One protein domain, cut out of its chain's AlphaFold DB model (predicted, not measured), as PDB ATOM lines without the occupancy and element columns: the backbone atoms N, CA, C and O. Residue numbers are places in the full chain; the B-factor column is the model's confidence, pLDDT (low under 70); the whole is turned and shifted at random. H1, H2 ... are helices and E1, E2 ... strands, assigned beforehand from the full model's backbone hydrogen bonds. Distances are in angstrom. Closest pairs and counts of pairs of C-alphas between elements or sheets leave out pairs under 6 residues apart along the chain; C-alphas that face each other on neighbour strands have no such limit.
ATOM      1  N   PHE A 319      -9.464  22.761 -51.577       52.47
ATOM      2  CA  PHE A 319     -10.378  21.634 -51.728       52.47
ATOM      3  C   PHE A 319     -10.963  21.642 -53.141       52.47
ATOM      4  O   PHE A 319     -11.480  22.664 -53.601       52.47
ATOM      5  N   ARG A 320     -10.860  20.516 -53.844       64.25
ATOM      6  CA  ARG A 320     -11.350  20.331 -55.215       64.25
ATOM      7  C   ARG A 320     -12.232  19.095 -55.305       64.25
ATOM      8  O   ARG A 320     -12.012  18.143 -54.568       64.25
ATOM      9  N   SER A 321     -13.206  19.119 -56.211       66.88
ATOM     10  CA  SER A 321     -14.027  17.946 -56.519       66.88
ATOM     11  C   SER A 321     -13.284  16.957 -57.423       66.88
ATOM     12  O   SER A 321     -12.396  17.369 -58.179       66.88
ATOM     13  N   LEU A 322     -13.690  15.681 -57.425       61.44
ATOM     14  CA  LEU A 322     -13.166  14.663 -58.352       61.44
ATOM     15  C   LEU A 322     -13.293  15.097 -59.816       61.44
ATOM     16  O   LEU A 322     -12.357  14.934 -60.589       61.44
ATOM     17  N   LYS A 323     -14.398  15.748 -60.200       62.91
ATOM     18  CA  LYS A 323     -14.569  16.300 -61.553       62.91
ATOM     19  C   LYS A 323     -13.429  17.238 -61.951       62.91
ATOM     20  O   LYS A 323     -12.960  17.197 -63.089       62.91
ATOM     21  N   ARG A 324     -12.932  18.061 -61.019       66.56
ATOM     22  CA  ARG A 324     -11.772  18.924 -61.281       66.56
ATOM     23  C   ARG A 324     -10.489  18.104 -61.440       66.56
ATOM     24  O   ARG A 324      -9.724  18.411 -62.354       66.56
ATOM     25  N   VAL A 325     -10.292  17.070 -60.619       62.00
ATOM     26  CA  VAL A 325      -9.175  16.111 -60.734       62.00
ATOM     27  C   VAL A 325      -9.173  15.470 -62.122       62.00
ATOM     28  O   VAL A 325      -8.233  15.674 -62.889       62.00
ATOM     29  N   LEU A 326     -10.275  14.814 -62.498       66.25
ATOM     30  CA  LEU A 326     -10.435  14.123 -63.780       66.25
ATOM     31  C   LEU A 326     -10.279  15.076 -64.977       66.25
ATOM     32  O   LEU A 326      -9.568  14.758 -65.926       66.25
ATOM     33  N   SER A 327     -10.852  16.286 -64.914       64.56
ATOM     34  CA  SER A 327     -10.695  17.295 -65.981       64.56
ATOM     35  C   SER A 327      -9.241  17.754 -66.163       64.56
ATOM     36  O   SER A 327      -8.788  18.001 -67.283       64.56
ATOM     37  N   THR A 328      -8.486  17.836 -65.065       60.16
ATOM     38  CA  THR A 328      -7.072  18.225 -65.086       60.16
ATOM     39  C   THR A 328      -6.219  17.090 -65.650       60.16
ATOM     40  O   THR A 328      -5.265  17.347 -66.376       60.16
ATOM     41  N   MET A 329      -6.595  15.833 -65.394       63.06
ATOM     42  CA  MET A 329      -5.945  14.654 -65.973       63.06
ATOM     43  C   MET A 329      -6.205  14.490 -67.471       63.06
ATOM     44  O   MET A 329      -5.278  14.191 -68.220       63.06
ATOM     45  N   ALA A 330      -7.438  14.723 -67.926       59.38
ATOM     46  CA  ALA A 330      -7.786  14.653 -69.348       59.38
ATOM     47  C   ALA A 330      -7.024  15.706 -70.172       59.38
ATOM     48  O   ALA A 330      -6.432  15.396 -71.204       59.38
ATOM     49  N   THR A 331      -6.946  16.939 -69.656       56.41
ATOM     50  CA  THR A 331      -6.196  18.034 -70.297       56.41
ATOM     51  C   THR A 331      -4.687  17.786 -70.331       56.41
ATOM     52  O   THR A 331      -4.035  18.160 -71.302       56.41
ATOM     53  N   THR A 332      -4.117  17.103 -69.333       53.66
ATOM     54  CA  THR A 332      -2.683  16.755 -69.334       53.66
ATOM     55  C   THR A 332      -2.326  15.534 -70.181       53.66
ATOM     56  O   THR A 332      -1.146  15.356 -70.486       53.66
ATOM     57  N   ARG A 333      -3.304  14.716 -70.589       50.91
ATOM     58  CA  ARG A 333      -3.130  13.599 -71.537       50.91
ATOM     59  C   ARG A 333      -3.326  14.006 -73.007       50.91
ATOM     60  O   ARG A 333      -3.331  13.140 -73.873       50.91
ATOM     61  N   ASP A 358     -20.064  11.581 -58.686       46.72
ATOM     62  CA  ASP A 358     -18.622  11.861 -58.583       46.72
ATOM     63  C   ASP A 358     -18.303  13.307 -58.149       46.72
ATOM     64  O   ASP A 358     -17.189  13.620 -57.735       46.72
ATOM     65  N   ASP A 359     -19.285  14.212 -58.164       50.00
ATOM     66  CA  ASP A 359     -19.088  15.629 -57.827       50.00
ATOM     67  C   ASP A 359     -18.868  15.906 -56.323       50.00
ATOM     68  O   ASP A 359     -18.461  17.013 -55.957       50.00
ATOM     69  N   LYS A 360     -19.099  14.920 -55.441       55.16
ATOM     70  CA  LYS A 360     -19.024  15.094 -53.977       55.16
ATOM     71  C   LYS A 360     -17.681  14.718 -53.341       55.16
ATOM     72  O   LYS A 360     -17.415  15.153 -52.217       55.16
ATOM     73  N   GLN A 361     -16.818  13.958 -54.020       63.53
ATOM     74  CA  GLN A 361     -15.522  13.581 -53.449       63.53
ATOM     75  C   GLN A 361     -14.604  14.803 -53.407       63.53
ATOM     76  O   GLN A 361     -14.429  15.488 -54.415       63.53
ATOM     77  N   GLN A 362     -14.007  15.064 -52.245       68.69
ATOM     78  CA  GLN A 362     -13.147  16.221 -52.016       68.69
ATOM     79  C   GLN A 362     -11.679  15.803 -51.904       68.69
ATOM     80  O   GLN A 362     -11.335  14.832 -51.232       68.69
ATOM     81  N   PHE A 363     -10.814  16.579 -52.547       73.19
ATOM     82  CA  PHE A 363      -9.373  16.372 -52.597       73.19
ATOM     83  C   PHE A 363      -8.657  17.643 -52.178       73.19
ATOM     84  O   PHE A 363      -9.065  18.745 -52.545       73.19
ATOM     85  N   ILE A 364      -7.553  17.486 -51.468       75.56
ATOM     86  CA  ILE A 364      -6.545  18.519 -51.312       75.56
ATOM     87  C   ILE A 364      -5.699  18.524 -52.585       75.56
ATOM     88  O   ILE A 364      -5.060  17.530 -52.935       75.56
ATOM     89  N   GLU A 365      -5.705  19.662 -53.270       79.88
ATOM     90  CA  GLU A 365      -4.825  19.939 -54.400       79.88
ATOM     91  C   GLU A 365      -3.446  20.380 -53.887       79.88
ATOM     92  O   GLU A 365      -3.298  21.461 -53.312       79.88
ATOM     93  N   VAL A 366      -2.426  19.558 -54.117       75.31
ATOM     94  CA  VAL A 366      -1.020  19.877 -53.862       75.31
ATOM     95  C   VAL A 366      -0.403  20.350 -55.181       75.31
ATOM     96  O   VAL A 366       0.174  19.573 -55.943       75.31
ATOM     97  N   SER A 367      -0.583  21.637 -55.479       67.50
ATOM     98  CA  SER A 367      -0.136  22.288 -56.719       67.50
ATOM     99  C   SER A 367       0.660  23.571 -56.458       67.50
ATOM    100  O   SER A 367       0.779  24.035 -55.322       67.50
ATOM    101  N   GLY A 368       1.239  24.129 -57.521       60.38
ATOM    102  CA  GLY A 368       2.108  25.307 -57.476       60.38
ATOM    103  C   GLY A 368       3.562  24.982 -57.823       60.38
ATOM    104  O   GLY A 368       3.948  23.818 -57.932       60.38
ATOM    105  N   LEU A 369       4.373  26.025 -58.017       56.75
ATOM    106  CA  LEU A 369       5.790  25.882 -58.362       56.75
ATOM    107  C   LEU A 369       6.571  25.286 -57.184       56.75
ATOM    108  O   LEU A 369       6.392  25.730 -56.048       56.75
ATOM    109  N   GLY A 370       7.433  24.301 -57.481       62.06
ATOM    110  CA  GLY A 370       8.287  23.520 -56.571       62.06
ATOM    111  C   GLY A 370       8.034  23.734 -55.075       62.06
ATOM    112  O   GLY A 370       7.299  22.982 -54.438       62.06
ATOM    113  N   ARG A 371       8.621  24.799 -54.517       63.97
ATOM    114  CA  ARG A 371       8.559  25.176 -53.096       63.97
ATOM    115  C   ARG A 371       7.153  25.196 -52.483       63.97
ATOM    116  O   ARG A 371       6.989  24.763 -51.345       63.97
ATOM    117  N   VAL A 372       6.150  25.705 -53.193       62.94
ATOM    118  CA  VAL A 372       4.766  25.789 -52.691       62.94
ATOM    119  C   VAL A 372       4.191  24.388 -52.528       62.94
ATOM    120  O   VAL A 372       3.684  24.050 -51.459       62.94
ATOM    121  N   ARG A 373       4.361  23.554 -53.558       69.12
ATOM    122  CA  ARG A 373       3.937  22.152 -53.585       69.12
ATOM    123  C   ARG A 373       4.570  21.366 -52.433       69.12
ATOM    124  O   ARG A 373       3.869  20.670 -51.700       69.12
ATOM    125  N   TYR A 374       5.868  21.569 -52.204       72.38
ATOM    126  CA  TYR A 374       6.603  20.980 -51.083       72.38
ATOM    127  C   TYR A 374       6.083  21.439 -49.720       72.38
ATOM    128  O   TYR A 374       5.847  20.616 -48.840       72.38
ATOM    129  N   ASN A 375       5.835  22.736 -49.539       70.88
ATOM    130  CA  ASN A 375       5.335  23.247 -48.265       70.88
ATOM    131  C   ASN A 375       3.916  22.739 -47.943       70.88
ATOM    132  O   ASN A 375       3.606  22.542 -46.768       70.88
ATOM    133  N   ILE A 376       3.052  22.521 -48.946       73.56
ATOM    134  CA  ILE A 376       1.742  21.876 -48.732       73.56
ATOM    135  C   ILE A 376       1.948  20.433 -48.259       73.56
ATOM    136  O   ILE A 376       1.360  20.043 -47.252       73.56
ATOM    137  N   LEU A 377       2.812  19.665 -48.933       80.69
ATOM    138  CA  LEU A 377       3.100  18.279 -48.556       80.69
ATOM    139  C   LEU A 377       3.655  18.184 -47.124       80.69
ATOM    140  O   LEU A 377       3.145  17.405 -46.326       80.69
ATOM    141  N   ILE A 378       4.624  19.031 -46.754       80.62
ATOM    142  CA  ILE A 378       5.185  19.078 -45.391       80.62
ATOM    143  C   ILE A 378       4.108  19.393 -44.351       80.62
ATOM    144  O   ILE A 378       4.091  18.786 -43.281       80.62
ATOM    145  N   LYS A 379       3.176  20.307 -44.652       80.62
ATOM    146  CA  LYS A 379       2.047  20.578 -43.753       80.62
ATOM    147  C   LYS A 379       1.161  19.348 -43.566       80.62
ATOM    148  O   LYS A 379       0.764  19.085 -42.438       80.62
ATOM    149  N   ILE A 380       0.861  18.609 -44.637       82.69
ATOM    150  CA  ILE A 380       0.081  17.365 -44.550       82.69
ATOM    151  C   ILE A 380       0.815  16.348 -43.667       82.69
ATOM    152  O   ILE A 380       0.227  15.857 -42.707       82.69
ATOM    153  N   MET A 381       2.103  16.108 -43.930       83.12
ATOM    154  CA  MET A 381       2.943  15.183 -43.157       83.12
ATOM    155  C   MET A 381       2.967  15.535 -41.663       83.12
ATOM    156  O   MET A 381       2.707  14.683 -40.821       83.12
ATOM    157  N   ARG A 382       3.179  16.811 -41.322       83.38
ATOM    158  CA  ARG A 382       3.168  17.279 -39.925       83.38
ATOM    159  C   ARG A 382       1.802  17.160 -39.261       83.38
ATOM    160  O   ARG A 382       1.725  16.902 -38.065       83.38
ATOM    161  N   ILE A 383       0.709  17.387 -39.995       84.06
ATOM    162  CA  ILE A 383      -0.638  17.176 -39.446       84.06
ATOM    163  C   ILE A 383      -0.804  15.701 -39.079       84.06
ATOM    164  O   ILE A 383      -1.234  15.420 -37.965       84.06
ATOM    165  N   LEU A 384      -0.438  14.787 -39.983       85.19
ATOM    166  CA  LEU A 384      -0.556  13.342 -39.781       85.19
ATOM    167  C   LEU A 384       0.328  12.836 -38.634       85.19
ATOM    168  O   LEU A 384      -0.166  12.119 -37.766       85.19
ATOM    169  N   GLU A 385       1.580  13.287 -38.559       85.56
ATOM    170  CA  GLU A 385       2.499  12.979 -37.456       85.56
ATOM    171  C   GLU A 385       1.892  13.340 -36.089       85.56
ATOM    172  O   GLU A 385       1.887  12.541 -35.148       85.56
ATOM    173  N   ASN A 386       1.305  14.535 -35.991       83.56
ATOM    174  CA  ASN A 386       0.734  15.030 -34.744       83.56
ATOM    175  C   ASN A 386      -0.535  14.281 -34.322       83.56
ATOM    176  O   ASN A 386      -0.791  14.171 -33.124       83.56
ATOM    177  N   VAL A 387      -1.325  13.760 -35.266       84.69
ATOM    178  CA  VAL A 387      -2.648  13.172 -34.984       84.69
ATOM    179  C   VAL A 387      -2.689  11.644 -34.986       84.69
ATOM    180  O   VAL A 387      -3.692  11.101 -34.538       84.69
ATOM    181  N   LEU A 388      -1.646  10.942 -35.438       86.62
ATOM    182  CA  LEU A 388      -1.597   9.472 -35.456       86.62
ATOM    183  C   LEU A 388      -0.657   8.918 -34.363       86.62
ATOM    184  O   LEU A 388       0.397   9.489 -34.077       86.62
ATOM    185  N   GLU A 389      -1.076   7.841 -33.693       81.44
ATOM    186  CA  GLU A 389      -0.312   7.065 -32.704       81.44
ATOM    187  C   GLU A 389       0.641   6.075 -33.389       81.44
ATOM    188  O   GLU A 389       0.342   5.574 -34.466       81.44
ATOM    189  N   GLY A 390       1.775   5.766 -32.748       65.00
ATOM    190  CA  GLY A 390       2.725   4.756 -33.241       65.00
ATOM    191  C   GLY A 390       3.726   5.239 -34.297       65.00
ATOM    192  O   GLY A 390       4.508   4.440 -34.792       65.00
ATOM    193  N   ASN A 391       3.759   6.538 -34.607       54.38
ATOM    194  CA  ASN A 391       4.625   7.110 -35.652       54.38
ATOM    195  C   ASN A 391       6.126   7.214 -35.303       54.38
ATOM    196  O   ASN A 391       6.898   7.726 -36.106       54.38
ATOM    197  N   THR A 392       6.552   6.742 -34.132       50.09
ATOM    198  CA  THR A 392       7.962   6.701 -33.695       50.09
ATOM    199  C   THR A 392       8.572   5.312 -33.871       50.09
ATOM    200  O   THR A 392       9.318   4.852 -33.009       50.09
ATOM    201  N   GLN A 393       8.243   4.597 -34.948       47.72
ATOM    202  CA  GLN A 393       9.084   3.466 -35.319       47.72
ATOM    203  C   GLN A 393      10.392   4.016 -35.884       47.72
ATOM    204  O   GLN A 393      10.410   4.603 -36.965       47.72
ATOM    205  N   GLU A 394      11.479   3.793 -35.143       44.19
ATOM    206  CA  GLU A 394      12.851   3.755 -35.651       44.19
ATOM    207  C   GLU A 394      12.972   2.609 -36.668       44.19
ATOM    208  O   GLU A 394      13.685   1.630 -36.469       44.19
ATOM    209  N   TYR A 395      12.238   2.678 -37.776       48.56
ATOM    210  CA  TYR A 395      12.690   1.952 -38.943       48.56
ATOM    211  C   TYR A 395      13.945   2.674 -39.397       48.56
ATOM    212  O   TYR A 395      13.908   3.864 -39.717       48.56
ATOM    213  N   ALA A 396      15.056   1.944 -39.408       43.72
ATOM    214  CA  ALA A 396      16.237   2.295 -40.172       43.72
ATOM    215  C   ALA A 396      15.855   2.284 -41.661       43.72
ATOM    216  O   ALA A 396      16.244   1.398 -42.418       43.72
ATOM    217  N   LEU A 397      15.025   3.245 -42.075       48.62
ATOM    218  CA  LEU A 397      14.816   3.585 -43.463       48.62
ATOM    219  C   LEU A 397      16.209   3.901 -43.978       48.62
ATOM    220  O   LEU A 397      16.842   4.874 -43.562       48.62
ATOM    221  N   SER A 398      16.709   2.985 -44.806       48.03
ATOM    222  CA  SER A 398      17.890   3.171 -45.630       48.03
ATOM    223  C   SER A 398      17.944   4.634 -46.046       48.03
ATOM    224  O   SER A 398      17.011   5.139 -46.668       48.03
ATOM    225  N   SER A 399      19.027   5.323 -45.691       49.34
ATOM    226  CA  SER A 399      19.267   6.745 -45.971       49.34
ATOM    227  C   SER A 399      19.272   7.096 -47.467       49.34
ATOM    228  O   SER A 399      19.594   8.220 -47.857       49.34
ATOM    229  N   ARG A 400      18.945   6.132 -48.331       56.84
ATOM    230  CA  ARG A 400      18.866   6.284 -49.770       56.84
ATOM    231  C   ARG A 400      17.528   6.901 -50.143       56.84
ATOM    232  O   ARG A 400      16.466   6.318 -49.955       56.84
ATOM    233  N   THR A 401      17.612   8.088 -50.729       63.50
ATOM    234  CA  THR A 401      16.525   8.691 -51.498       63.50
ATOM    235  C   THR A 401      15.999   7.684 -52.527       63.50
ATOM    236  O   THR A 401      16.827   7.055 -53.197       63.50
ATOM    237  N   PRO A 402      14.673   7.549 -52.699       64.94
ATOM    238  CA  PRO A 402      14.116   6.627 -53.674       64.94
ATOM    239  C   PRO A 402      14.601   7.018 -55.072       64.94
ATOM    240  O   PRO A 402      14.662   8.203 -55.417       64.94
ATOM    241  N   SER A 403      14.978   6.019 -55.863       66.31
ATOM    242  CA  SER A 403      15.521   6.160 -57.213       66.31
ATOM    243  C   SER A 403      14.431   6.348 -58.272       66.31
ATOM    244  O   SER A 403      14.721   6.728 -59.411       66.31
ATOM    245  N   VAL A 404      13.165   6.157 -57.881       66.56
ATOM    246  CA  VAL A 404      11.988   6.361 -58.726       66.56
ATOM    247  C   VAL A 404      12.054   7.733 -59.391       66.56
ATOM    248  O   VAL A 404      11.926   8.782 -58.744       66.56
ATOM    249  N   LYS A 405      12.213   7.734 -60.716       59.62
ATOM    250  CA  LYS A 405      12.057   8.930 -61.542       59.62
ATOM    251  C   LYS A 405      10.580   9.319 -61.521       59.62
ATOM    252  O   LYS A 405       9.785   8.805 -62.302       59.62
ATOM    253  N   GLY A 406      10.209  10.177 -60.572       55.44
ATOM    254  CA  GLY A 406       8.873  10.769 -60.521       55.44
ATOM    255  C   GLY A 406       8.555  11.519 -61.817       55.44
ATOM    256  O   GLY A 406       9.466  11.956 -62.521       55.44
ATOM    257  N   ASP A 407       7.265  11.665 -62.119       52.75
ATOM    258  CA  ASP A 407       6.794  12.368 -63.318       52.75
ATOM    259  C   ASP A 407       7.421  13.789 -63.361       52.75
ATOM    260  O   ASP A 407       7.243  14.553 -62.403       52.75
ATOM    261  N   PRO A 408       8.194  14.158 -64.405       46.12
ATOM    262  CA  PRO A 408       8.924  15.431 -64.469       46.12
ATOM    263  C   PRO A 408       8.002  16.657 -64.558       46.12
ATOM    264  O   PRO A 408       8.457  17.793 -64.423       46.12
ATOM    265  N   PHE A 409       6.702  16.448 -64.783       48.16
ATOM    266  CA  PHE A 409       5.738  17.518 -64.993       48.16
ATOM    267  C   PHE A 409       5.133  18.062 -63.683       48.16
ATOM    268  O   PHE A 409       4.820  17.305 -62.759       48.16
ATOM    269  N   PRO A 410       4.855  19.381 -63.603       56.44
ATOM    270  CA  PRO A 410       4.280  20.049 -62.434       56.44
ATOM    271  C   PRO A 410       2.767  19.794 -62.319       56.44
ATOM    272  O   PRO A 410       1.975  20.711 -62.095       56.44
ATOM    273  N   ARG A 411       2.332  18.545 -62.506       68.00
ATOM    274  CA  ARG A 411       0.931  18.164 -62.335       68.00
ATOM    275  C   ARG A 411       0.559  18.265 -60.852       68.00
ATOM    276  O   ARG A 411       1.386  17.915 -60.008       68.00
ATOM    277  N   PRO A 412      -0.648  18.744 -60.512       72.69
ATOM    278  CA  PRO A 412      -1.129  18.709 -59.139       72.69
ATOM    279  C   PRO A 412      -1.084  17.287 -58.579       72.69
ATOM    280  O   PRO A 412      -1.492  16.353 -59.263       72.69
ATOM    281  N   PHE A 413      -0.606  17.149 -57.345       81.31
ATOM    282  CA  PHE A 413      -0.720  15.917 -56.569       81.31
ATOM    283  C   PHE A 413      -2.024  15.946 -55.767       81.31
ATOM    284  O   PHE A 413      -2.379  16.981 -55.197       81.31
ATOM    285  N   TRP A 414      -2.760  14.840 -55.744       84.12
ATOM    286  CA  TRP A 414      -4.126  14.793 -55.224       84.12
ATOM    287  C   TRP A 414      -4.232  13.905 -53.987       84.12
ATOM    288  O   TRP A 414      -4.014  12.693 -54.047       84.12
ATOM    289  N   VAL A 415      -4.651  14.505 -52.869       84.44
ATOM    290  CA  VAL A 415      -4.824  13.817 -51.579       84.44
ATOM    291  C   VAL A 415      -6.300  13.814 -51.184       84.44
ATOM    292  O   VAL A 415      -6.876  14.874 -50.954       84.44
ATOM    293  N   GLN A 416      -6.926  12.642 -51.109       85.19
ATOM    294  CA  GLN A 416      -8.300  12.452 -50.651       85.19
ATOM    295  C   GLN A 416      -8.425  12.837 -49.184       85.19
ATOM    296  O   GLN A 416      -7.450  12.827 -48.431       85.19
ATOM    297  N   ILE A 417      -9.644  13.166 -48.770       85.38
ATOM    298  CA  ILE A 417      -9.956  13.424 -47.367       85.38
ATOM    299  C   ILE A 417     -10.977  12.412 -46.861       85.38
ATOM    300  O   ILE A 417     -11.964  12.127 -47.536       85.38
ATOM    301  N   LEU A 418     -10.753  11.920 -45.646       83.00
ATOM    302  CA  LEU A 418     -11.749  11.207 -44.859       83.00
ATOM    303  C   LEU A 418     -12.400  12.188 -43.890       83.00
ATOM    304  O   LEU A 418     -11.722  12.726 -43.017       83.00
ATOM    305  N   ASN A 419     -13.704  12.406 -44.016       79.25
ATOM    306  CA  ASN A 419     -14.473  13.191 -43.058       79.25
ATOM    307  C   ASN A 419     -14.955  12.309 -41.907       79.25
ATOM    308  O   ASN A 419     -15.632  11.307 -42.117       79.25
ATOM    309  N   VAL A 420     -14.636  12.708 -40.683       75.06
ATOM    310  CA  VAL A 420     -15.049  12.025 -39.461       75.06
ATOM    311  C   VAL A 420     -16.181  12.814 -38.820       75.06
ATOM    312  O   VAL A 420     -16.057  14.016 -38.566       75.06
ATOM    313  N   LEU A 421     -17.280  12.123 -38.549       77.88
ATOM    314  CA  LEU A 421     -18.398  12.593 -37.754       77.88
ATOM    315  C   LEU A 421     -18.456  11.779 -36.471       77.88
ATOM    316  O   LEU A 421     -18.136  10.592 -36.454       77.88
ATOM    317  N   VAL A 422     -18.884  12.436 -35.405       78.75
ATOM    318  CA  VAL A 422     -19.106  11.823 -34.103       78.75
ATOM    319  C   VAL A 422     -20.523  12.183 -33.677       78.75
ATOM    320  O   VAL A 422     -20.880  13.363 -33.636       78.75
ATOM    321  N   ASN A 423     -21.362  11.173 -33.441       79.12
ATOM    322  CA  ASN A 423     -22.786  11.337 -33.135       79.12
ATOM    323  C   ASN A 423     -23.518  12.246 -34.148       79.12
ATOM    324  O   ASN A 423     -24.327  13.102 -33.791       79.12
ATOM    325  N   GLY A 424     -23.196  12.085 -35.438       67.75
ATOM    326  CA  GLY A 424     -23.788  12.844 -36.545       67.75
ATOM    327  C   GLY A 424     -23.284  14.285 -36.686       67.75
ATOM    328  O   GLY A 424     -23.693  14.978 -37.615       67.75
ATOM    329  N   LYS A 425     -22.382  14.747 -35.812       66.50
ATOM    330  CA  LYS A 425     -21.764  16.076 -35.897       66.50
ATOM    331  C   LYS A 425     -20.388  15.979 -36.537       66.50
ATOM    332  O   LYS A 425     -19.620  15.073 -36.227       66.50
ATOM    333  N   TYR A 426     -20.062  16.929 -37.411       73.19
ATOM    334  CA  TYR A 426     -18.725  17.018 -37.992       73.19
ATOM    335  C   TYR A 426     -17.673  17.173 -36.894       73.19
ATOM    336  O   TYR A 426     -17.767  18.081 -36.067       73.19
ATOM    337  N   PHE A 427     -16.672  16.297 -36.910       73.38
ATOM    338  CA  PHE A 427     -15.580  16.310 -35.950       73.38
ATOM    339  C   PHE A 427     -14.306  16.862 -36.586       73.38
ATOM    340  O   PHE A 427     -13.807  17.912 -36.178       73.38
ATOM    341  N   LYS A 428     -13.771  16.170 -37.600       80.69
ATOM    342  CA  LYS A 428     -12.526  16.559 -38.279       80.69
ATOM    343  C   LYS A 428     -12.359  15.815 -39.601       80.69
ATOM    344  O   LYS A 428     -13.053  14.836 -39.845       80.69
ATOM    345  N   PHE A 429     -11.414  16.243 -40.434       82.56
ATOM    346  CA  PHE A 429     -10.980  15.473 -41.600       82.56
ATOM    347  C   PHE A 429      -9.562  14.919 -41.418       82.56
ATOM    348  O   PHE A 429      -8.741  15.505 -40.707       82.56
ATOM    349  N   ILE A 430      -9.271  13.808 -42.095       84.25
ATOM    350  CA  ILE A 430      -7.949  13.177 -42.157       84.25
ATOM    351  C   ILE A 430      -7.494  13.161 -43.625       84.25
ATOM    352  O   ILE A 430      -8.201  12.595 -44.460       84.25
ATOM    353  N   PRO A 431      -6.351  13.783 -43.979       88.50
ATOM    354  CA  PRO A 431      -5.751  13.625 -45.303       88.50
ATOM    355  C   PRO A 431      -5.299  12.176 -45.523       88.50
ATOM    356  O   PRO A 431      -4.503  11.663 -44.744       88.50
ATOM    357  N   LEU A 432      -5.767  11.530 -46.587       89.06
ATOM    358  CA  LEU A 432      -5.413  10.154 -46.939       89.06
ATOM    359  C   LEU A 432      -4.166  10.152 -47.832       89.06
ATOM    360  O   LEU A 432      -4.254  10.062 -49.057       89.06
ATOM    361  N   LEU A 433      -3.002  10.352 -47.211       92.62
ATOM    362  CA  LEU A 433      -1.707  10.404 -47.896       92.62
ATOM    363  C   LEU A 433      -1.190   8.987 -48.175       92.62
ATOM    364  O   LEU A 433      -1.142   8.179 -47.255       92.62
ATOM    365  N   ILE A 434      -0.765   8.702 -49.409       93.62
ATOM    366  CA  ILE A 434      -0.234   7.386 -49.792       93.62
ATOM    367  C   ILE A 434       1.279   7.450 -49.949       93.62
ATOM    368  O   ILE A 434       1.790   8.262 -50.722       93.62
ATOM    369  N   LEU A 435       1.970   6.586 -49.215       92.19
ATOM    370  CA  LEU A 435       3.412   6.381 -49.246       92.19
ATOM    371  C   LEU A 435       3.721   5.227 -50.198       92.19
ATOM    372  O   LEU A 435       3.004   4.232 -50.198       92.19
ATOM    373  N   TYR A 436       4.772   5.361 -50.992       91.00
ATOM    374  CA  TYR A 436       5.299   4.314 -51.856       91.00
ATOM    375  C   TYR A 436       6.707   3.942 -51.398       91.00
ATOM    376  O   TYR A 436       7.593   4.805 -51.349       91.00
ATOM    377  N   GLU A 437       6.898   2.668 -51.070       87.94
ATOM    378  CA  GLU A 437       8.182   2.101 -50.676       87.94
ATOM    379  C   GLU A 437       8.783   1.313 -51.847       87.94
ATOM    380  O   GLU A 437       8.299   0.250 -52.222       87.94
ATOM    381  N   GLU A 438       9.865   1.838 -52.425       82.94
ATOM    382  CA  GLU A 438      10.488   1.276 -53.632       82.94
ATOM    383  C   GLU A 438      11.133  -0.100 -53.399       82.94
ATOM    384  O   GLU A 438      11.165  -0.920 -54.308       82.94
ATOM    385  N   GLN A 439      11.636  -0.372 -52.190       81.62
ATOM    386  CA  GLN A 439      12.322  -1.637 -51.882       81.62
ATOM    387  C   GLN A 439      11.379  -2.840 -51.907       81.62
ATOM    388  O   GLN A 439      11.778  -3.933 -52.297       81.62
ATOM    389  N   THR A 440      10.143  -2.631 -51.466       84.38
ATOM    390  CA  THR A 440       9.115  -3.668 -51.346       84.38
ATOM    391  C   THR A 440       8.059  -3.565 -52.449       84.38
ATOM    392  O   THR A 440       7.172  -4.411 -52.514       84.38
ATOM    393  N   ASP A 441       8.146  -2.536 -53.301       87.12
ATOM    394  CA  ASP A 441       7.141  -2.150 -54.300       87.12
ATOM    395  C   ASP A 441       5.717  -2.071 -53.714       87.12
ATOM    396  O   ASP A 441       4.731  -2.500 -54.318       87.12
ATOM    397  N   SER A 442       5.604  -1.535 -52.495       90.94
ATOM    398  CA  SER A 442       4.356  -1.522 -51.727       90.94
ATOM    399  C   SER A 442       3.841  -0.107 -51.466       90.94
ATOM    400  O   SER A 442       4.590   0.877 -51.467       90.94
ATOM    401  N   TYR A 443       2.525   0.005 -51.261       93.56
ATOM    402  CA  TYR A 443       1.848   1.272 -50.991       93.56
ATOM    403  C   TYR A 443       1.202   1.248 -49.613       93.56
ATOM    404  O   TYR A 443       0.530   0.284 -49.250       93.56
ATOM    405  N   HIS A 444       1.334   2.348 -48.876       93.25
ATOM    406  CA  HIS A 444       0.877   2.453 -47.493       93.25
ATOM    407  C   HIS A 444       0.069   3.728 -47.247       93.25
ATOM    408  O   HIS A 444       0.397   4.793 -47.766       93.25
ATOM    409  N   LEU A 445      -0.986   3.648 -46.436       92.81
ATOM    410  CA  LEU A 445      -1.874   4.761 -46.103       92.81
ATOM    411  C   LEU A 445      -1.455   5.443 -44.797       92.81
ATOM    412  O   LEU A 445      -1.595   4.874 -43.715       92.81
ATOM    413  N   CYS A 446      -1.029   6.705 -44.901       89.62
ATOM    414  CA  CYS A 446      -0.634   7.639 -43.834       89.62
ATOM    415  C   CYS A 446       0.562   7.207 -42.960       89.62
ATOM    416  O   CYS A 446       1.288   8.070 -42.463       89.62
ATOM    417  N   THR A 447       0.753   5.901 -42.787       87.50
ATOM    418  CA  THR A 447       1.746   5.197 -41.971       87.50
ATOM    419  C   THR A 447       2.121   3.899 -42.691       87.50
ATOM    420  O   THR A 447       1.291   3.372 -43.429       87.50
ATOM    421  N   LEU A 448       3.304   3.339 -42.428       82.38
ATOM    422  CA  LEU A 448       3.748   2.056 -43.005       82.38
ATOM    423  C   LEU A 448       2.962   0.831 -42.487       82.38
ATOM    424  O   LEU A 448       3.135  -0.274 -42.980       82.38
ATOM    425  N   GLY A 449       2.094   1.003 -41.484       84.62
ATOM    426  CA  GLY A 449       1.309  -0.090 -40.900       84.62
ATOM    427  C   GLY A 449      -0.010  -0.397 -41.621       84.62
ATOM    428  O   GLY A 449      -0.736  -1.296 -41.194       84.62
ATOM    429  N   ILE A 450      -0.372   0.362 -42.664       90.50
ATOM    430  CA  ILE A 450      -1.655   0.219 -43.370       90.50
ATOM    431  C   ILE A 450      -1.404   0.063 -44.869       90.50
ATOM    432  O   ILE A 450      -1.442   1.035 -45.617       90.50
ATOM    433  N   GLU A 451      -1.185  -1.171 -45.314       93.19
ATOM    434  CA  GLU A 451      -0.975  -1.479 -46.730       93.19
ATOM    435  C   GLU A 451      -2.255  -1.257 -47.561       93.19
ATOM    436  O   GLU A 451      -3.371  -1.598 -47.146       93.19
ATOM    437  N   VAL A 452      -2.091  -0.694 -48.759       93.12
ATOM    438  CA  VAL A 452      -3.151  -0.428 -49.737       93.12
ATOM    439  C   VAL A 452      -2.739  -0.893 -51.130       93.12
ATOM    440  O   VAL A 452      -1.562  -0.932 -51.466       93.12
ATOM    441  N   LYS A 453      -3.723  -1.214 -51.980       92.75
ATOM    442  CA  LYS A 453      -3.474  -1.624 -53.368       92.75
ATOM    443  C   LYS A 453      -4.064  -0.613 -54.350       92.75
ATOM    444  O   LYS A 453      -5.213  -0.198 -54.168       92.75
ATOM    445  N   PRO A 454      -3.307  -0.203 -55.381       90.75
ATOM    446  CA  PRO A 454      -3.824   0.700 -56.395       90.75
ATOM    447  C   PRO A 454      -4.837  -0.022 -57.295       90.75
ATOM    448  O   PRO A 454      -4.651  -1.180 -57.657       90.75
ATOM    449  N   MET A 455      -5.903   0.674 -57.696       87.00
ATOM    450  CA  MET A 455      -6.880   0.170 -58.673       87.00
ATOM    451  C   MET A 455      -6.334   0.198 -60.107       87.00
ATOM    452  O   MET A 455      -6.798  -0.533 -60.975       87.00
ATOM    453  N   SER A 456      -5.377   1.086 -60.376       84.94
ATOM    454  CA  SER A 456      -4.667   1.222 -61.651       84.94
ATOM    455  C   SER A 456      -3.312   1.882 -61.403       84.94
ATOM    456  O   SER A 456      -3.094   2.409 -60.315       84.94
ATOM    457  N   LYS A 457      -2.404   1.859 -62.389       84.44
ATOM    458  CA  LYS A 457      -1.039   2.390 -62.245       84.44
ATOM    459  C   LYS A 457      -1.061   3.833 -61.702       84.44
ATOM    460  O   LYS A 457      -1.468   4.732 -62.446       84.44
ATOM    461  N   PRO A 458      -0.643   4.061 -60.442       85.12
ATOM    462  CA  PRO A 458      -0.766   5.367 -59.825       85.12
ATOM    463  C   PRO A 458       0.345   6.297 -60.309       85.12
ATOM    464  O   PRO A 458       1.445   5.862 -60.656       85.12
ATOM    465  N   ASN A 459       0.073   7.600 -60.286       82.75
ATOM    466  CA  ASN A 459       1.132   8.585 -60.464       82.75
ATOM    467  C   ASN A 459       1.942   8.674 -59.174       82.75
ATOM    468  O   ASN A 459       1.388   8.977 -58.112       82.75
ATOM    469  N   ILE A 460       3.246   8.436 -59.289       84.69
ATOM    470  CA  ILE A 460       4.188   8.517 -58.179       84.69
ATOM    471  C   ILE A 460       4.969   9.820 -58.300       84.69
ATOM    472  O   ILE A 460       5.573  10.134 -59.329       84.69
ATOM    473  N   TRP A 461       4.965  10.582 -57.219       83.38
ATOM    474  CA  TRP A 461       5.751  11.785 -57.062       83.38
ATOM    475  C   TRP A 461       6.894  11.529 -56.085       83.38
ATOM    476  O   TRP A 461       6.680  11.174 -54.927       83.38
ATOM    477  N   ASN A 462       8.118  11.747 -56.559       81.50
ATOM    478  CA  ASN A 462       9.327  11.701 -55.751       81.50
ATOM    479  C   ASN A 462       9.771  13.141 -55.413       81.50
ATOM    480  O   ASN A 462      10.376  13.807 -56.259       81.50
ATOM    481  N   PRO A 463       9.464  13.657 -54.208       74.38
ATOM    482  CA  PRO A 463       9.834  15.018 -53.834       74.38
ATOM    483  C   PRO A 463      11.330  15.180 -53.516       74.38
ATOM    484  O   PRO A 463      11.809  16.314 -53.469       74.38
ATOM    485  N   TRP A 464      12.074  14.083 -53.333       73.00
ATOM    486  CA  TRP A 464      13.498  14.081 -52.961       73.00
ATOM    487  C   TRP A 464      14.418  14.509 -54.101       73.00
ATOM    488  O   TRP A 464      15.512  15.005 -53.858       73.00
ATOM    489  N   ASN A 465      13.933  14.437 -55.342       66.88
ATOM    490  CA  ASN A 465      14.654  14.929 -56.517       66.88
ATOM    491  C   ASN A 465      14.853  16.460 -56.506       66.88
ATOM    492  O   ASN A 465      15.575  16.996 -57.344       66.88
ATOM    493  N   SER A 466      14.228  17.193 -55.575       66.50
ATOM    494  CA  SER A 466      14.424  18.634 -55.428       66.50
ATOM    495  C   SER A 466      15.467  18.989 -54.375       66.50
ATOM    496  O   SER A 466      15.335  18.660 -53.195       66.50
ATOM    497  N   THR A 467      16.431  19.822 -54.778       62.34
ATOM    498  CA  THR A 467      17.426  20.439 -53.884       62.34
ATOM    499  C   THR A 467      16.795  21.192 -52.707       62.34
ATOM    500  O   THR A 467      17.390  21.261 -51.634       62.34
ATOM    501  N   TYR A 468      15.581  21.731 -52.865       62.06
ATOM    502  CA  TYR A 468      14.855  22.404 -51.786       62.06
ATOM    503  C   TYR A 468      14.423  21.439 -50.674       62.06
ATOM    504  O   TYR A 468      14.570  21.764 -49.493       62.06
ATOM    505  N   MET A 469      13.906  20.264 -51.043       65.06
ATOM    506  CA  MET A 469      13.462  19.254 -50.078       65.06
ATOM    507  C   MET A 469      14.644  18.630 -49.352       65.06
ATOM    508  O   MET A 469      14.605  18.537 -48.130       65.06
ATOM    509  N   MET A 470      15.729  18.324 -50.068       64.81
ATOM    510  CA  MET A 470      16.953  17.800 -49.453       64.81
ATOM    511  C   MET A 470      17.544  18.761 -48.411       64.81
ATOM    512  O   MET A 470      17.977  18.328 -47.352       64.81
ATOM    513  N   ARG A 471      17.487  20.079 -48.651       62.88
ATOM    514  CA  ARG A 471      17.915  21.100 -47.670       62.88
ATOM    515  C   ARG A 471      16.968  21.268 -46.480       62.88
ATOM    516  O   ARG A 471      17.345  21.899 -45.503       62.88
ATOM    517  N   SER A 472      15.739  20.770 -46.586       61.38
ATOM    518  CA  SER A 472      14.697  20.905 -45.561       61.38
ATOM    519  C   SER A 472      14.347  19.563 -44.917       61.38
ATOM    520  O   SER A 472      13.307  19.460 -44.271       61.38
ATOM    521  N   ILE A 473      15.177  18.533 -45.105       67.12
ATOM    522  CA  ILE A 473      14.881  17.160 -44.681       67.12
ATOM    523  C   ILE A 473      14.695  17.042 -43.164       67.12
ATOM    524  O   ILE A 473      13.799  16.341 -42.707       67.12
ATOM    525  N   GLU A 474      15.441  17.834 -42.391       67.69
ATOM    526  CA  GLU A 474      15.324  17.934 -40.928       67.69
ATOM    527  C   GLU A 474      13.942  18.419 -40.467       67.69
ATOM    528  O   GLU A 474      13.504  18.144 -39.355       67.69
ATOM    529  N   ALA A 475      13.227  19.154 -41.322       67.94
ATOM    530  CA  ALA A 475      11.901  19.682 -41.031       67.94
ATOM    531  C   ALA A 475      10.772  18.675 -41.334       67.94
ATOM    532  O   ALA A 475       9.600  18.997 -41.075       67.94
ATOM    533  N   ILE A 476      11.109  17.520 -41.920       72.12
ATOM    534  CA  ILE A 476      10.194  16.461 -42.350       72.12
ATOM    535  C   ILE A 476      10.205  15.340 -41.303       72.12
ATOM    536  O   ILE A 476      11.292  14.912 -40.913       72.12
ATOM    537  N   PRO A 477       9.034  14.822 -40.890       78.19
ATOM    538  CA  PRO A 477       8.966  13.672 -39.990       78.19
ATOM    539  C   PRO A 477       9.754  12.480 -40.543       78.19
ATOM    540  O   PRO A 477       9.606  12.140 -41.719       78.19
ATOM    541  N   GLN A 478      10.559  11.835 -39.695       78.25
ATOM    542  CA  GLN A 478      11.472  10.752 -40.094       78.25
ATOM    543  C   GLN A 478      10.764   9.602 -40.819       78.25
ATOM    544  O   GLN A 478      11.295   9.070 -41.787       78.25
ATOM    545  N   MET A 479       9.529   9.277 -40.428       77.62
ATOM    546  CA  MET A 479       8.734   8.207 -41.045       77.62
ATOM    547  C   MET A 479       8.453   8.400 -42.543       77.62
ATOM    548  O   MET A 479       8.054   7.462 -43.226       77.62
ATOM    549  N   TYR A 480       8.592   9.629 -43.042       81.81
ATOM    550  CA  TYR A 480       8.388   9.949 -44.447       81.81
ATOM    551  C   TYR A 480       9.705  10.070 -45.206       81.81
ATOM    552  O   TYR A 480       9.680  10.384 -46.389       81.81
ATOM    553  N   HIS A 481      10.861   9.869 -44.571       78.44
ATOM    554  CA  HIS A 481      12.142   9.907 -45.271       78.44
ATOM    555  C   HIS A 481      12.254   8.696 -46.199       78.44
ATOM    556  O   HIS A 481      11.822   7.601 -45.861       78.44
ATOM    557  N   GLY A 482      12.809   8.887 -47.394       73.62
ATOM    558  CA  GLY A 482      13.081   7.768 -48.302       73.62
ATOM    559  C   GLY A 482      11.863   7.177 -49.033       73.62
ATOM    560  O   GLY A 482      12.052   6.318 -49.888       73.62
ATOM    561  N   VAL A 483      10.634   7.647 -48.780       84.75
ATOM    562  CA  VAL A 483       9.422   7.168 -49.482       84.75
ATOM    563  C   VAL A 483       8.969   8.138 -50.569       84.75
ATOM    564  O   VAL A 483       9.087   9.356 -50.422       84.75
ATOM    565  N   ALA A 484       8.427   7.631 -51.673       88.75
ATOM    566  CA  ALA A 484       7.728   8.475 -52.646       88.75
ATOM    567  C   ALA A 484       6.237   8.579 -52.285       88.75
ATOM    568  O   ALA A 484       5.763   7.922 -51.361       88.75
ATOM    569  N   PHE A 485       5.483   9.420 -52.992       89.62
ATOM    570  CA  PHE A 485       4.069   9.653 -52.697       89.62
ATOM    571  C   PHE A 485       3.199   9.349 -53.906       89.62
ATOM    572  O   PHE A 485       3.504   9.793 -55.012       89.62
ATOM    573  N   ALA A 486       2.100   8.632 -53.697       90.38
ATOM    574  CA  ALA A 486       1.170   8.271 -54.761       90.38
ATOM    575  C   ALA A 486      -0.136   9.070 -54.674       90.38
ATOM    576  O   ALA A 486      -0.638   9.380 -53.591       90.38
ATOM    577  N   ASP A 487      -0.681   9.421 -55.836       88.62
ATOM    578  CA  ASP A 487      -1.970  10.096 -55.937       88.62
ATOM    579  C   ASP A 487      -3.091   9.210 -55.356       88.62
ATOM    580  O   ASP A 487      -3.409   8.141 -55.875       88.62
ATOM    581  N   SER A 488      -3.746   9.684 -54.300       88.12
ATOM    582  CA  SER A 488      -4.732   8.900 -53.535       88.12
ATOM    583  C   SER A 488      -6.001   8.506 -54.305       88.12
ATOM    584  O   SER A 488      -6.650   7.529 -53.950       88.12
ATOM    585  N   HIS A 489      -6.362   9.219 -55.377       84.12
ATOM    586  CA  HIS A 489      -7.561   8.903 -56.170       84.12
ATOM    587  C   HIS A 489      -7.444   7.584 -56.956       84.12
ATOM    588  O   HIS A 489      -8.456   7.065 -57.419       84.12
ATOM    589  N   TYR A 490      -6.232   7.033 -57.098       86.44
ATOM    590  CA  TYR A 490      -6.010   5.707 -57.679       86.44
ATOM    591  C   TYR A 490      -6.308   4.561 -56.707       86.44
ATOM    592  O   TYR A 490      -6.232   3.398 -57.102       86.44
ATOM    593  N   PHE A 491      -6.646   4.859 -55.453       88.50
ATOM    594  CA  PHE A 491      -6.837   3.873 -54.397       88.50
ATOM    595  C   PHE A 491      -8.297   3.841 -53.951       88.50
ATOM    596  O   PHE A 491      -8.985   4.861 -53.898       88.50
ATOM    597  N   LYS A 492      -8.770   2.640 -53.620       86.81
ATOM    598  CA  LYS A 492     -10.036   2.432 -52.923       86.81
ATOM    599  C   LYS A 492      -9.715   1.871 -51.549       86.81
ATOM    600  O   LYS A 492      -9.059   0.838 -51.457       86.81
ATOM    601  N   PHE A 493     -10.168   2.558 -50.510       87.75
ATOM    602  CA  PHE A 493      -9.885   2.170 -49.136       87.75
ATOM    603  C   PHE A 493     -10.965   1.224 -48.631       87.75
ATOM    604  O   PHE A 493     -12.157   1.506 -48.763       87.75
ATOM    605  N   THR A 494     -10.543   0.091 -48.080       87.50
ATOM    606  CA  THR A 494     -11.442  -0.877 -47.456       87.50
ATOM    607  C   THR A 494     -11.863  -0.401 -46.072       87.50
ATOM    608  O   THR A 494     -11.169   0.395 -45.431       87.50
ATOM    609  N   ASP A 495     -12.984  -0.924 -45.578       84.69
ATOM    610  CA  ASP A 495     -13.458  -0.590 -44.235       84.69
ATOM    611  C   ASP A 495     -12.414  -0.966 -43.177       84.69
ATOM    612  O   ASP A 495     -12.137  -0.173 -42.285       84.69
ATOM    613  N   GLU A 496     -11.730  -2.100 -43.338       87.56
ATOM    614  CA  GLU A 496     -10.629  -2.514 -42.462       87.56
ATOM    615  C   GLU A 496      -9.478  -1.496 -42.418       87.56
ATOM    616  O   GLU A 496      -8.961  -1.199 -41.342       87.56
ATOM    617  N   GLN A 497      -9.079  -0.928 -43.562       90.19
ATOM    618  CA  GLN A 497      -8.010   0.078 -43.627       90.19
ATOM    619  C   GLN A 497      -8.422   1.379 -42.932       90.19
ATOM    620  O   GLN A 497      -7.643   1.947 -42.162       90.19
ATOM    621  N   ILE A 498      -9.657   1.832 -43.160       89.75
ATOM    622  CA  ILE A 498     -10.208   3.023 -42.505       89.75
ATOM    623  C   ILE A 498     -10.335   2.797 -40.997       89.75
ATOM    624  O   ILE A 498      -9.978   3.670 -40.209       89.75
ATOM    625  N   MET A 499     -10.764   1.612 -40.576       87.56
ATOM    626  CA  MET A 499     -10.878   1.251 -39.167       87.56
ATOM    627  C   MET A 499      -9.513   1.185 -38.479       87.56
ATOM    628  O   MET A 499      -9.352   1.753 -37.396       87.56
ATOM    629  N   LYS A 500      -8.501   0.589 -39.125       89.94
ATOM    630  CA  LYS A 500      -7.110   0.629 -38.647       89.94
ATOM    631  C   LYS A 500      -6.635   2.071 -38.468       89.94
ATOM    632  O   LYS A 500      -6.137   2.398 -37.392       89.94
ATOM    633  N   LEU A 501      -6.876   2.942 -39.453       91.75
ATOM    634  CA  LEU A 501      -6.527   4.365 -39.393       91.75
ATOM    635  C   LEU A 501      -7.222   5.095 -38.232       91.75
ATOM    636  O   LEU A 501      -6.572   5.812 -37.475       91.75
ATOM    637  N   LEU A 502      -8.533   4.905 -38.059       90.69
ATOM    638  CA  LEU A 502      -9.293   5.525 -36.969       90.69
ATOM    639  C   LEU A 502      -8.833   5.019 -35.594       90.69
ATOM    640  O   LEU A 502      -8.785   5.794 -34.642       90.69
ATOM    641  N   SER A 503      -8.434   3.748 -35.497       89.69
ATOM    642  CA  SER A 503      -7.965   3.132 -34.251       89.69
ATOM    643  C   SER A 503      -6.637   3.695 -33.728       89.69
ATOM    644  O   SER A 503      -6.357   3.573 -32.534       89.69
ATOM    645  N   ILE A 504      -5.832   4.295 -34.610       89.88
ATOM    646  CA  ILE A 504      -4.564   4.962 -34.279       89.88
ATOM    647  C   ILE A 504      -4.699   6.492 -34.287       89.88
ATOM    648  O   ILE A 504      -3.718   7.200 -34.096       89.88
ATOM    649  N   TYR A 505      -5.892   7.043 -34.512       90.94
ATOM    650  CA  TYR A 505      -6.100   8.488 -34.570       90.94
ATOM    651  C   TYR A 505      -6.258   9.069 -33.156       90.94
ATOM    652  O   TYR A 505      -7.309   8.934 -32.527       90.94
ATOM    653  N   LYS A 506      -5.222   9.763 -32.659       88.19
ATOM    654  CA  LYS A 506      -5.129  10.322 -31.293       88.19
ATOM    655  C   LYS A 506      -6.380  11.085 -30.847       88.19
ATOM    656  O   LYS A 506      -6.813  10.867 -29.717       88.19
ATOM    657  N   PRO A 507      -7.003  11.955 -31.671       88.50
ATOM    658  CA  PRO A 507      -8.206  12.672 -31.246       88.50
ATOM    659  C   PRO A 507      -9.396  11.770 -30.888       88.50
ATOM    660  O   PRO A 507     -10.277  12.216 -30.164       88.50
ATOM    661  N   LEU A 508      -9.421  10.518 -31.355       87.75
ATOM    662  CA  LEU A 508     -10.454   9.528 -31.036       87.75
ATOM    663  C   LEU A 508      -9.990   8.496 -29.997       87.75
ATOM    664  O   LEU A 508     -10.680   7.510 -29.771       87.75
ATOM    665  N   LYS A 509      -8.844   8.707 -29.333       88.00
ATOM    666  CA  LYS A 509      -8.267   7.748 -28.374       88.00
ATOM    667  C   LYS A 509      -9.216   7.374 -27.230       88.00
ATOM    668  O   LYS A 509      -9.142   6.246 -26.741       88.00
ATOM    669  N   HIS A 510     -10.064   8.320 -26.827       87.25
ATOM    670  CA  HIS A 510     -11.078   8.163 -25.783       87.25
ATOM    671  C   HIS A 510     -12.209   7.203 -26.182       87.25
ATOM    672  O   HIS A 510     -12.878   6.679 -25.302       87.25
ATOM    673  N   LEU A 511     -12.391   6.927 -27.478       89.69
ATOM    674  CA  LEU A 511     -13.382   5.981 -27.986       89.69
ATOM    675  C   LEU A 511     -12.779   4.581 -28.147       89.69
ATOM    676  O   LEU A 511     -11.652   4.414 -28.630       89.69
ATOM    677  N   ASP A 512     -13.552   3.550 -27.815       89.12
ATOM    678  CA  ASP A 512     -13.139   2.151 -27.942       89.12
ATOM    679  C   ASP A 512     -13.329   1.583 -29.359       89.12
ATOM    680  O   ASP A 512     -14.055   0.617 -29.595       89.12
ATOM    681  N   ILE A 513     -12.664   2.193 -30.342       87.94
ATOM    682  CA  ILE A 513     -12.748   1.770 -31.751       87.94
ATOM    683  C   ILE A 513     -12.168   0.357 -31.944       87.94
ATOM    684  O   ILE A 513     -12.706  -0.433 -32.719       87.94
ATOM    685  N   LYS A 514     -11.086   0.020 -31.223       84.69
ATOM    686  CA  LYS A 514     -10.462  -1.314 -31.280       84.69
ATOM    687  C   LYS A 514     -11.337  -2.376 -30.623       84.69
ATOM    688  O   LYS A 514     -11.483  -3.450 -31.199       84.69
ATOM    689  N   GLY A 515     -11.920  -2.091 -29.458       83.12
ATOM    690  CA  GLY A 515     -12.796  -3.038 -28.777       83.12
ATOM    691  C   GLY A 515     -14.119  -3.255 -29.501       83.12
ATOM    692  O   GLY A 515     -14.577  -4.391 -29.567       83.12
ATOM    693  N   TYR A 516     -14.668  -2.226 -30.160       86.06
ATOM    694  CA  TYR A 516     -15.803  -2.393 -31.077       86.06
ATOM    695  C   TYR A 516     -15.492  -3.378 -32.213       86.06
ATOM    696  O   TYR A 516     -16.323  -4.216 -32.547       86.06
ATOM    697  N   TYR A 517     -14.291  -3.303 -32.792       78.81
ATOM    698  CA  TYR A 517     -13.889  -4.172 -33.900       78.81
ATOM    699  C   TYR A 517     -13.543  -5.600 -33.449       78.81
ATOM    700  O   TYR A 517     -13.984  -6.565 -34.064       78.81
ATOM    701  N   ASN A 518     -12.788  -5.741 -32.358       83.19
ATOM    702  CA  ASN A 518     -12.320  -7.040 -31.862       83.19
ATOM    703  C   ASN A 518     -13.333  -7.746 -30.941       83.19
ATOM    704  O   ASN A 518     -13.051  -8.839 -30.457       83.19
ATOM    705  N   GLY A 519     -14.457  -7.102 -30.616       80.00
ATOM    706  CA  GLY A 519     -15.426  -7.574 -29.622       80.00
ATOM    707  C   GLY A 519     -14.922  -7.540 -28.172       80.00
ATOM    708  O   GLY A 519     -15.642  -7.952 -27.266       80.00
ATOM    709  N   ASN A 520     -13.700  -7.053 -27.934       85.12
ATOM    710  CA  ASN A 520     -13.073  -7.030 -26.617       85.12
ATOM    711  C   ASN A 520     -13.070  -5.609 -26.047       85.12
ATOM    712  O   ASN A 520     -12.212  -4.793 -26.388       85.12
ATOM    713  N   ARG A 521     -14.066  -5.319 -25.207       84.38
ATOM    714  CA  ARG A 521     -14.315  -3.980 -24.673       84.38
ATOM    715  C   ARG A 521     -13.198  -3.528 -23.737       84.38
ATOM    716  O   ARG A 521     -12.864  -4.211 -22.773       84.38
ATOM    717  N   ASN A 522     -12.715  -2.313 -23.957       85.75
ATOM    718  CA  ASN A 522     -11.885  -1.604 -23.001       85.75
ATOM    719  C   ASN A 522     -12.774  -0.837 -22.007       85.75
ATOM    720  O   ASN A 522     -13.583   0.001 -22.407       85.75
ATOM    721  N   ALA A 523     -12.638  -1.135 -20.714       85.38
ATOM    722  CA  ALA A 523     -13.423  -0.495 -19.658       85.38
ATOM    723  C   ALA A 523     -13.106   1.003 -19.490       85.38
ATOM    724  O   ALA A 523     -13.981   1.760 -19.077       85.38
ATOM    725  N   ASP A 524     -11.902   1.435 -19.875       87.44
ATOM    726  CA  ASP A 524     -11.399   2.799 -19.664       87.44
ATOM    727  C   ASP A 524     -11.750   3.764 -20.810       87.44
ATOM    728  O   ASP A 524     -11.263   4.897 -20.857       87.44
ATOM    729  N   LYS A 525     -12.550   3.313 -21.783       89.25
ATOM    730  CA  LYS A 525     -12.893   4.068 -22.991       89.25
ATOM    731  C   LYS A 525     -14.396   4.135 -23.212       89.25
ATOM    732  O   LYS A 525     -15.143   3.215 -22.873       89.25
ATOM    733  N   ASP A 526     -14.826   5.208 -23.863       87.62
ATOM    734  CA  ASP A 526     -16.210   5.385 -24.275       87.62
ATOM    735  C   ASP A 526     -16.585   4.320 -25.306       87.62
ATOM    736  O   ASP A 526     -15.916   4.126 -26.329       87.62
ATOM    737  N   MET A 527     -17.685   3.626 -25.032       87.56
ATOM    738  CA  MET A 527     -18.156   2.531 -25.866       87.56
ATOM    739  C   MET A 527     -18.669   3.064 -27.203       87.56
ATOM    740  O   MET A 527     -19.636   3.819 -27.257       87.56
ATOM    741  N   VAL A 528     -18.070   2.603 -28.298       88.69
ATOM    742  CA  VAL A 528     -18.611   2.838 -29.636       88.69
ATOM    743  C   VAL A 528     -19.778   1.878 -29.863       88.69
ATOM    744  O   VAL A 528     -19.609   0.662 -29.814       88.69
ATOM    745  N   LYS A 529     -20.970   2.420 -30.115       85.50
ATOM    746  CA  LYS A 529     -22.187   1.644 -30.402       85.50
ATOM    747  C   LYS A 529     -22.232   1.178 -31.850       85.50
ATOM    748  O   LYS A 529     -22.666   0.066 -32.132       85.50
ATOM    749  N   LYS A 530     -21.863   2.065 -32.779       86.44
ATOM    750  CA  LYS A 530     -21.939   1.804 -34.220       86.44
ATOM    751  C   LYS A 530     -20.991   2.711 -34.987       86.44
ATOM    752  O   LYS A 530     -20.887   3.896 -34.685       86.44
ATOM    753  N   ILE A 531     -20.384   2.183 -36.042       84.25
ATOM    754  CA  ILE A 531     -19.645   2.972 -37.029       84.25
ATOM    755  C   ILE A 531     -20.368   2.860 -38.368       84.25
ATOM    756  O   ILE A 531     -20.656   1.764 -38.845       84.25
ATOM    757  N   ILE A 532     -20.727   4.005 -38.945       81.88
ATOM    758  CA  ILE A 532     -21.505   4.098 -40.180       81.88
ATOM    759  C   ILE A 532     -20.609   4.692 -41.261       81.88
ATOM    760  O   ILE A 532     -20.224   5.858 -41.176       81.88
ATOM    761  N   HIS A 533     -20.310   3.904 -42.292       77.94
ATOM    762  CA  HIS A 533     -19.645   4.386 -43.498       77.94
ATOM    763  C   HIS A 533     -20.690   5.105 -44.357       77.94
ATOM    764  O   HIS A 533     -21.660   4.499 -44.815       77.94
ATOM    765  N   ILE A 534     -20.539   6.420 -44.515       70.38
ATOM    766  CA  ILE A 534     -21.511   7.272 -45.202       70.38
ATOM    767  C   ILE A 534     -21.031   7.504 -46.628       70.38
ATOM    768  O   ILE A 534     -19.982   8.099 -46.841       70.38
ATOM    769  N   GLU A 535     -21.837   7.055 -47.593       61.88
ATOM    770  CA  GLU A 535     -21.623   7.255 -49.031       61.88
ATOM    771  C   GLU A 535     -20.154   7.047 -49.490       61.88
ATOM    772  O   GLU A 535     -19.634   7.908 -50.197       61.88
ATOM    773  N   PRO A 536     -19.469   5.927 -49.163       57.72
ATOM    774  CA  PRO A 536     -18.028   5.753 -49.422       57.72
ATOM    775  C   PRO A 536     -17.649   5.864 -50.907       57.72
ATOM    776  O   PRO A 536     -16.519   6.200 -51.249       57.72
ATOM    777  N   THR A 537     -18.605   5.628 -51.807       54.91
ATOM    778  CA  THR A 537     -18.447   5.819 -53.253       54.91
ATOM    779  C   THR A 537     -18.526   7.288 -53.688       54.91
ATOM    780  O   THR A 537     -17.963   7.639 -54.719       54.91
ATOM    781  N   LYS A 538     -19.168   8.171 -52.908       55.25
ATOM    782  CA  LYS A 538     -19.401   9.593 -53.237       55.25
ATOM    783  C   LYS A 538     -18.565  10.562 -52.403       55.25
ATOM    784  O   LYS A 538     -18.197  11.621 -52.893       55.25
ATOM    785  N   GLN A 539     -18.283  10.239 -51.147       61.78
ATOM    786  CA  GLN A 539     -17.435  11.014 -50.247       61.78
ATOM    787  C   GLN A 539     -16.944  10.079 -49.145       61.78
ATOM    788  O   GLN A 539     -17.755   9.453 -48.475       61.78
ATOM    789  N   TYR A 540     -15.632   9.996 -48.919       69.62
ATOM    790  CA  TYR A 540     -15.125   9.204 -47.799       69.62
ATOM    791  C   TYR A 540     -15.522   9.873 -46.488       69.62
ATOM    792  O   TYR A 540     -14.973  10.905 -46.095       69.62
ATOM    793  N   MET A 541     -16.522   9.296 -45.832       80.38
ATOM    794  CA  MET A 541     -17.093   9.814 -44.607       80.38
ATOM    795  C   MET A 541     -17.437   8.668 -43.664       80.38
ATOM    796  O   MET A 541     -18.016   7.662 -44.072       80.38
ATOM    797  N   VAL A 542     -17.105   8.834 -42.390       81.44
ATOM    798  CA  VAL A 542     -17.442   7.878 -41.336       81.44
ATOM    799  C   VAL A 542     -18.114   8.619 -40.197       81.44
ATOM    800  O   VAL A 542     -17.614   9.646 -39.747       81.44
ATOM    801  N   ASN A 543     -19.241   8.093 -39.722       81.19
ATOM    802  CA  ASN A 543     -19.913   8.563 -38.519       81.19
ATOM    803  C   ASN A 543     -19.777   7.534 -37.398       81.19
ATOM    804  O   ASN A 543     -20.276   6.414 -37.510       81.19
ATOM    805  N   ILE A 544     -19.111   7.935 -36.322       84.75
ATOM    806  CA  ILE A 544     -18.901   7.134 -35.121       84.75
ATOM    807  C   ILE A 544     -19.990   7.504 -34.118       84.75
ATOM    808  O   ILE A 544     -20.073   8.647 -33.670       84.75
ATOM    809  N   VAL A 545     -20.841   6.543 -33.779       81.38
ATOM    810  CA  VAL A 545     -21.886   6.689 -32.765       81.38
ATOM    811  C   VAL A 545     -21.365   6.088 -31.465       81.38
ATOM    812  O   VAL A 545     -21.108   4.883 -31.421       81.38
ATOM    813  N   HIS A 546     -21.210   6.912 -30.428       79.88
ATOM    814  CA  HIS A 546     -20.771   6.504 -29.087       79.88
ATOM    815  C   HIS A 546     -21.791   6.961 -28.041       79.88
ATOM    816  O   HIS A 546     -22.248   8.126 -28.117       79.88
TER     817      HIS A 546
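Overview. This is residues 319 to 333 and 358 to 546 of the 546 residues of an uncharacterized protein of Babesia bigemina (UniProt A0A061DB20). A strongly twisted, branched sheet of six strands, E1, E2, E3, E4, E8 and E9, is built on the long strand E3, with H2 and H4 over one face and H1 over the other. E4 runs on into E5 of a small sheet, E6 - E5 - E7, all antiparallel, while H5 packs on H4. The printed part has 204 residues, with five named helices and nine named strands in the order E1 H1 E2 H2 E3 E4 E5 E6 H3 E7 H4 H5 E8 E9. The class is mixed, helices and strands, though under half of the residues, 95, are in named elements. The whole is compact, with a radius of gyration of the C-alphas of 17.4 A and spans of 50 by 41 by 27 A.

Arrangement. E1, residues 319 to 321, is the antiparallel neighbour of E2, residues 362 to 366, with N 320 and O 363 2.8 A apart. On the other side of E2 is E3, residues 413 to 422, antiparallel, with N 364 and O 415 2.7 A apart. H1, residues 322 to 332, is on this branched sheet, at a height over the sheet of 10.6 A. H2, residues 370 to 387, is on the opposite face, at a height of 9.7 A; its Ile 380 and Pro 431 of E4, residues 425 to 432, have the closest C-alphas of the two elements, 7.0 A apart. E3 and E4 form a hairpin, with N 420 and O 428 2.8 A apart. E5, residues 434 to 437, and E6, residues 442 to 445, form a hairpin, with N 435 and O 444 2.8 A apart. H3, residues 467 to 470, is close but not clearly touching H2, the closest C-alphas being those of Tyr 468 and Arg 371, 7.0 A apart. E7, residues 484 to 486, is antiparallel to E5, with N 436 and O 484 2.8 A apart. E6, H3 and E7 make a split strand-helix-strand unit, two strands running the same way with E5 between them, and its crossover is right-handed. H4, residues 495 to 503, is on the same face as H2, over E3 and over E9, residues 541 to 545, at a height of 9.0 A. H5, residues 513 to 518, touches H4 at a steep tilt of 51 degrees, opposite ways, with C-alphas 503 and 513 closest at 5.6 A, and only grazes the branched sheet. E8, residues 530 to 534, and E9 form a hairpin, with N 532 and O 543 2.8 A apart; E9 is parallel to E3, with N 421 and O 542 2.8 A apart. In H1, H2, H4 and H5 every O i to N i+4 pair is within hydrogen-bond range; H3 is too short for such a pair.

Along the chain. E1 begins at C-alpha 319, (-10.378, 21.634, -51.728). H1 measures 15.3 A, H2 26.3 A, E3 29.3 A and E4 20.6 A from first to last C-alpha. E9 measures 13.2 A and ends at C-alpha 545, (-21.886, 6.689, -32.765).

Size, cuts and confidence. The two C-alphas farthest apart, those of Arg 333 and Ala 523, are 54.7 A apart. Residues 334 to 357 are not printed, and the gap across this cut is 20.3 A. The links H2 to E3, E6 to H3, H3 to E7 and H5 to E8 are long. The mean pLDDT of the printed part is 76.1, and 68 residues are under 70, among them 319 to 333 and 390 to 411.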